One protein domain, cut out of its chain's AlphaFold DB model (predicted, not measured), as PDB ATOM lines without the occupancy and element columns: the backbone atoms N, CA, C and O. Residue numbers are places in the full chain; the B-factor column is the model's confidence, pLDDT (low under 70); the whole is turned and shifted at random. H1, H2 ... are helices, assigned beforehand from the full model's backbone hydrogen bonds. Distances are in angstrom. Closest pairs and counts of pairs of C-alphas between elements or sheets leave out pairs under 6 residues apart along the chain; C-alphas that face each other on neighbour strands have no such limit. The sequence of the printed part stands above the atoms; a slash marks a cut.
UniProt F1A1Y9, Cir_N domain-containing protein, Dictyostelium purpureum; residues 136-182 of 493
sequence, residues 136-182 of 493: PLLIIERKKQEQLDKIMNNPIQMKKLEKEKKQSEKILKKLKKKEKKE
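Overview. This is residues 136 to 182 of the 493 residues of the protein "Cir_N domain-containing protein" of Dictyostelium purpureum (UniProt F1A1Y9). Two straight helices meet end to end at a corner and make an open L, with the long helix H2 as one arm and the shorter H1 as the other. The space between the arms is empty, and most of each arm stands free. The printed part has 47 residues with two named helices, H1 then H2, and no named strand; the class is all helix. It is extended, with a radius of gyration of the C-alphas of 17.0 A, and only just flat, spanning 51 by 26 by 7 A.

Along the chain. H2, the longest helix, holds residues 155 to 182 and measures 40.5 A from first to last C-alpha, ending at C-alpha 182 at (179.695, 135.973, 132.596). H1 holds residues 136 to 153 and measures 25.4 A, from C-alpha 136 at (139.741, 163.734, 116.789) to C-alpha 153 at (137.006, 140.048, 125.435).

Arrangement. H2 and H1 only just touch, and only at the corner by their link, with 3 pairs of C-alphas within 8 A. H2 touches with residues 157 to 158 alone and H1 with residues 151 to 152 alone; the closest C-alphas, those of Gln 157 and Ile 151, are 5.9 A apart. Their lines are about perpendicular, at 88 degrees. In H1 and H2 every O i to N i+4 pair is within hydrogen-bond range.

Size, cuts and confidence. The two C-alphas farthest apart, those of Pro 136 and Lys 181, are 51.7 A apart. The printed part has no cut, and the link from H1 to H2 is tight. The mean pLDDT of the printed part is 87.3, and no printed residue is under 70.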
ATOM      1  N   PRO A 136     138.900 164.787 117.351       89.56
ATOM      2  CA  PRO A 136     139.741 163.734 116.789       89.56
ATOM      3  C   PRO A 136     140.575 162.999 117.845       89.56
ATOM      4  O   PRO A 136     140.840 161.804 117.684       89.56
ATOM      5  N   LEU A 137     140.973 163.666 118.933       89.50
ATOM      6  CA  LEU A 137     141.746 163.033 120.003       89.50
ATOM      7  C   LEU A 137     140.875 162.065 120.803       89.50
ATOM      8  O   LEU A 137     141.286 160.930 121.059       89.50
ATOM      9  N   LEU A 138     139.643 162.469 121.107       90.50
ATOM     10  CA  LEU A 138     138.695 161.635 121.837       90.50
ATOM     11  C   LEU A 138     138.227 160.432 121.001       90.50
ATOM     12  O   LEU A 138     138.026 159.335 121.528       90.50
ATOM     13  N   ILE A 139     138.137 160.591 119.675       90.31
ATOM     14  CA  ILE A 139     137.919 159.477 118.739       90.31
ATOM     15  C   ILE A 139     139.075 158.468 118.804       90.31
ATOM     16  O   ILE A 139     138.835 157.258 118.817       90.31
ATOM     17  N   ILE A 140     140.326 158.936 118.833       90.31
ATOM     18  CA  ILE A 140     141.505 158.063 118.923       90.31
ATOM     19  C   ILE A 140     141.526 157.326 120.264       90.31
ATOM     20  O   ILE A 140     141.798 156.126 120.297       90.31
ATOM     21  N   GLU A 141     141.214 158.010 121.362       93.25
ATOM     22  CA  GLU A 141     141.167 157.403 122.691       93.25
ATOM     23  C   GLU A 141     140.068 156.341 122.804       93.25
ATOM     24  O   GLU A 141     140.350 155.216 123.225       93.25
ATOM     25  N   ARG A 142     138.853 156.632 122.320       93.12
ATOM     26  CA  ARG A 142     137.762 155.646 122.263       93.12
ATOM     27  C   ARG A 142     138.156 154.429 121.423       93.12
ATOM     28  O   ARG A 142     137.957 153.300 121.858       93.12
ATOM     29  N   LYS A 143     138.778 154.631 120.255       93.06
ATOM     30  CA  LYS A 143     139.270 153.523 119.413       93.06
ATOM     31  C   LYS A 143     140.325 152.678 120.129       93.06
ATOM     32  O   LYS A 143     140.297 151.456 119.999       93.06
ATOM     33  N   LYS A 144     141.234 153.299 120.887       90.88
ATOM     34  CA  LYS A 144     142.228 152.582 121.703       90.88
ATOM     35  C   LYS A 144     141.550 151.746 122.790       90.88
ATOM     36  O   LYS A 144     141.880 150.572 122.925       90.88
ATOM     37  N   GLN A 145     140.586 152.315 123.515       92.12
ATOM     38  CA  GLN A 145     139.817 151.597 124.539       92.12
ATOM     39  C   GLN A 145     139.045 150.417 123.933       92.12
ATOM     40  O   GLN A 145     139.196 149.291 124.391       92.12
ATOM     41  N   GLU A 146     138.333 150.623 122.822       93.38
ATOM     42  CA  GLU A 146     137.625 149.545 122.123       93.38
ATOM     43  C   GLU A 146     138.562 148.435 121.630       93.38
ATOM     44  O   GLU A 146     138.183 147.267 121.610       93.38
ATOM     45  N   GLN A 147     139.777 148.770 121.189       91.25
ATOM     46  CA  GLN A 147     140.779 147.773 120.809       91.25
ATOM     47  C   GLN A 147     141.274 146.978 122.018       91.25
ATOM     48  O   GLN A 147     141.402 145.758 121.917       91.25
ATOM     49  N   LEU A 148     141.511 147.639 123.155       88.94
ATOM     50  CA  LEU A 148     141.849 146.965 124.408       88.94
ATOM     51  C   LEU A 148     140.722 146.026 124.839       88.94
ATOM     52  O   LEU A 148     140.982 144.853 125.092       88.94
ATOM     53  N   ASP A 149     139.475 146.488 124.815       89.44
ATOM     54  CA  ASP A 149     138.312 145.672 125.159       89.44
ATOM     55  C   ASP A 149     138.130 144.506 124.186       89.44
ATOM     56  O   ASP A 149     137.852 143.389 124.608       89.44
ATOM     57  N   LYS A 150     138.355 144.706 122.881       89.88
ATOM     58  CA  LYS A 150     138.343 143.620 121.884       89.88
ATOM     59  C   LYS A 150     139.417 142.572 122.165       89.88
ATOM     60  O   LYS A 150     139.152 141.386 121.987       89.88
ATOM     61  N   ILE A 151     140.603 142.987 122.606       84.12
ATOM     62  CA  ILE A 151     141.680 142.068 122.990       84.12
ATOM     63  C   ILE A 151     141.303 141.322 124.273       84.12
ATOM     64  O   ILE A 151     141.434 140.103 124.311       84.12
ATOM     65  N   MET A 152     140.790 142.022 125.289       81.94
ATOM     66  CA  MET A 152     140.405 141.448 126.585       81.94
ATOM     67  C   MET A 152     139.213 140.488 126.472       81.94
ATOM     68  O   MET A 152     139.241 139.398 127.045       81.94
ATOM     69  N   ASN A 153     138.203 140.853 125.683       86.12
ATOM     70  CA  ASN A 153     137.006 140.048 125.435       86.12
ATOM     71  C   ASN A 153     137.270 138.886 124.467       86.12
ATOM     72  O   ASN A 153     136.456 137.968 124.382       86.12
ATOM     73  N   ASN A 154     138.399 138.888 123.746       87.31
ATOM     74  CA  ASN A 154     138.794 137.785 122.878       87.31
ATOM     75  C   ASN A 154     139.720 136.796 123.621       87.31
ATOM     76  O   ASN A 154     140.935 137.018 123.724       87.31
ATOM     77  N   PRO A 155     139.206 135.632 124.067       84.56
ATOM     78  CA  PRO A 155     139.985 134.672 124.849       84.56
ATOM     79  C   PRO A 155     141.144 134.039 124.062       84.56
ATOM     80  O   PRO A 155     142.100 133.544 124.663       84.56
ATOM     81  N   ILE A 156     141.098 134.039 122.725       84.62
ATOM     82  CA  ILE A 156     142.178 133.517 121.876       84.62
ATOM     83  C   ILE A 156     143.342 134.515 121.831       84.62
ATOM     84  O   ILE A 156     144.501 134.110 121.955       84.62
ATOM     85  N   GLN A 157     143.046 135.812 121.714       76.81
ATOM     86  CA  GLN A 157     144.066 136.866 121.729       76.81
ATOM     87  C   GLN A 157     144.708 137.006 123.114       76.81
ATOM     88  O   GLN A 157     145.935 137.056 123.203       76.81
ATOM     89  N   MET A 158     143.925 136.915 124.196       81.56
ATOM     90  CA  MET A 158     144.458 136.876 125.565       81.56
ATOM     91  C   MET A 158     145.411 135.701 125.791       81.56
ATOM     92  O   MET A 158     146.517 135.886 126.298       81.56
ATOM     93  N   LYS A 159     145.040 134.494 125.343       84.44
ATOM     94  CA  LYS A 159     145.923 133.319 125.429       84.44
ATOM     95  C   LYS A 159     147.196 133.480 124.593       84.44
ATOM     96  O   LYS A 159     148.241 132.961 124.984       84.44
ATOM     97  N   LYS A 160     147.139 134.169 123.447       84.88
ATOM     98  CA  LYS A 160     148.322 134.463 122.623       84.88
ATOM     99  C   LYS A 160     149.265 135.435 123.339       84.88
ATOM    100  O   LYS A 160     150.441 135.113 123.496       84.88
ATOM    101  N   LEU A 161     148.736 136.538 123.868       82.94
ATOM    102  CA  LEU A 161     149.502 137.514 124.649       82.94
ATOM    103  C   LEU A 161     150.114 136.894 125.911       82.94
ATOM    104  O   LEU A 161     151.261 137.172 126.254       82.94
ATOM    105  N   GLU A 162     149.389 136.004 126.589       83.88
ATOM    106  CA  GLU A 162     149.907 135.289 127.756       83.88
ATOM    107  C   GLU A 162     151.053 134.332 127.384       83.88
ATOM    108  O   GLU A 162     152.059 134.250 128.097       83.88
ATOM    109  N   LYS A 163     150.946 133.626 126.249       87.00
ATOM    110  CA  LYS A 163     152.027 132.773 125.726       87.00
ATOM    111  C   LYS A 163     153.265 133.595 125.373       87.00
ATOM    112  O   LYS A 163     154.367 133.192 125.741       87.00
ATOM    113  N   GLU A 164     153.092 134.739 124.722       86.88
ATOM    114  CA  GLU A 164     154.182 135.650 124.356       86.88
ATOM    115  C   GLU A 164     154.860 136.251 125.598       86.88
ATOM    116  O   GLU A 164     156.086 136.197 125.703       86.88
ATOM    117  N   LYS A 165     154.091 136.700 126.604       88.38
ATOM    118  CA  LYS A 165     154.635 137.143 127.905       88.38
ATOM    119  C   LYS A 165     155.420 136.035 128.610       88.38
ATOM    120  O   LYS A 165     156.541 136.246 129.067       88.38
ATOM    121  N   LYS A 166     154.890 134.809 128.645       86.44
ATOM    122  CA  LYS A 166     155.605 133.654 129.219       86.44
ATOM    123  C   LYS A 166     156.891 133.329 128.452       86.44
ATOM    124  O   LYS A 166     157.857 132.858 129.054       86.44
ATOM    125  N   GLN A 167     156.928 133.540 127.137       84.50
ATOM    126  CA  GLN A 167     158.136 133.353 126.330       84.50
ATOM    127  C   GLN A 167     159.168 134.459 126.582       84.50
ATOM    128  O   GLN A 167     160.337 134.136 126.815       84.50
ATOM    129  N   SER A 168     158.758 135.729 126.627       81.19
ATOM    130  CA  SER A 168     159.658 136.856 126.901       81.19
ATOM    131  C   SER A 168     160.253 136.785 128.310       81.19
ATOM    132  O   SER A 168     161.465 136.933 128.471       81.19
ATOM    133  N   GLU A 169     159.470 136.412 129.327       87.12
ATOM    134  CA  GLU A 169     159.973 136.170 130.685       87.12
ATOM    135  C   GLU A 169     160.998 135.031 130.746       87.12
ATOM    136  O   GLU A 169     162.002 135.118 131.464       87.12
ATOM    137  N   LYS A 170     160.780 133.947 129.990       88.44
ATOM    138  CA  LYS A 170     161.749 132.845 129.883       88.44
ATOM    139  C   LYS A 170     163.047 133.312 129.222       88.44
ATOM    140  O   LYS A 170     164.122 132.897 129.660       88.44
ATOM    141  N   ILE A 171     162.968 134.171 128.206       87.38
ATOM    142  CA  ILE A 171     164.138 134.764 127.541       87.38
ATOM    143  C   ILE A 171     164.886 135.691 128.512       87.38
ATOM    144  O   ILE A 171     166.087 135.509 128.709       87.38
ATOM    145  N   LEU A 172     164.185 136.581 129.217       85.12
ATOM    146  CA  LEU A 172     164.747 137.467 130.245       85.12
ATOM    147  C   LEU A 172     165.438 136.691 131.376       85.12
ATOM    148  O   LEU A 172     166.562 137.017 131.759       85.12
ATOM    149  N   LYS A 173     164.824 135.611 131.882       88.31
ATOM    150  CA  LYS A 173     165.444 134.731 132.893       88.31
ATOM    151  C   LYS A 173     166.714 134.054 132.364       88.31
ATOM    152  O   LYS A 173     167.698 133.939 133.098       88.31
ATOM    153  N   LYS A 174     166.729 133.624 131.095       88.50
ATOM    154  CA  LYS A 174     167.927 133.055 130.451       88.50
ATOM    155  C   LYS A 174     169.032 134.101 130.278       88.50
ATOM    156  O   LYS A 174     170.186 133.775 130.553       88.50
ATOM    157  N   LEU A 175     168.696 135.330 129.882       85.50
ATOM    158  CA  LEU A 175     169.647 136.436 129.741       85.50
ATOM    159  C   LEU A 175     170.269 136.817 131.090       85.50
ATOM    160  O   LEU A 175     171.489 136.753 131.217       85.50
ATOM    161  N   LYS A 176     169.458 137.032 132.136       89.19
ATOM    162  CA  LYS A 176     169.955 137.296 133.505       89.19
ATOM    163  C   LYS A 176     170.868 136.178 134.029       89.19
ATOM    164  O   LYS A 176     171.866 136.434 134.702       89.19
ATOM    165  N   LYS A 177     170.565 134.908 133.716       90.12
ATOM    166  CA  LYS A 177     171.418 133.764 134.093       90.12
ATOM    167  C   LYS A 177     172.748 133.751 133.327       90.12
ATOM    168  O   LYS A 177     173.768 133.396 133.920       90.12
ATOM    169  N   LYS A 178     172.745 134.112 132.039       86.81
ATOM    170  CA  LYS A 178     173.965 134.236 131.222       86.81
ATOM    171  C   LYS A 178     174.847 135.380 131.722       86.81
ATOM    172  O   LYS A 178     176.018 135.137 131.990       86.81
ATOM    173  N   GLU A 179     174.265 136.546 131.971       87.44
ATOM    174  CA  GLU A 179     174.955 137.723 132.508       87.44
ATOM    175  C   GLU A 179     175.608 137.433 133.870       87.44
ATOM    176  O   GLU A 179     176.798 137.670 134.066       87.44
ATOM    177  N   LYS A 180     174.882 136.789 134.799       87.69
ATOM    178  CA  LYS A 180     175.444 136.378 136.099       87.69
ATOM    179  C   LYS A 180     176.600 135.377 135.956       87.69
ATOM    180  O   LYS A 180     177.540 135.402 136.751       87.69
ATOM    181  N   LYS A 181     176.539 134.477 134.966       84.88
ATOM    182  CA  LYS A 181     177.612 133.507 134.681       84.88
ATOM    183  C   LYS A 181     178.837 134.197 134.079       84.88
ATOM    184  O   LYS A 181     179.953 133.842 134.449       84.88
ATOM    185  N   GLU A 182     178.631 135.175 133.203       82.31
ATOM    186  CA  GLU A 182     179.695 135.973 132.596       82.31
ATOM    187  C   GLU A 182     180.386 136.869 133.628       82.31
ATOM    188  O   GLU A 182     181.608 136.839 133.723       82.31
TER     189      GLU A 182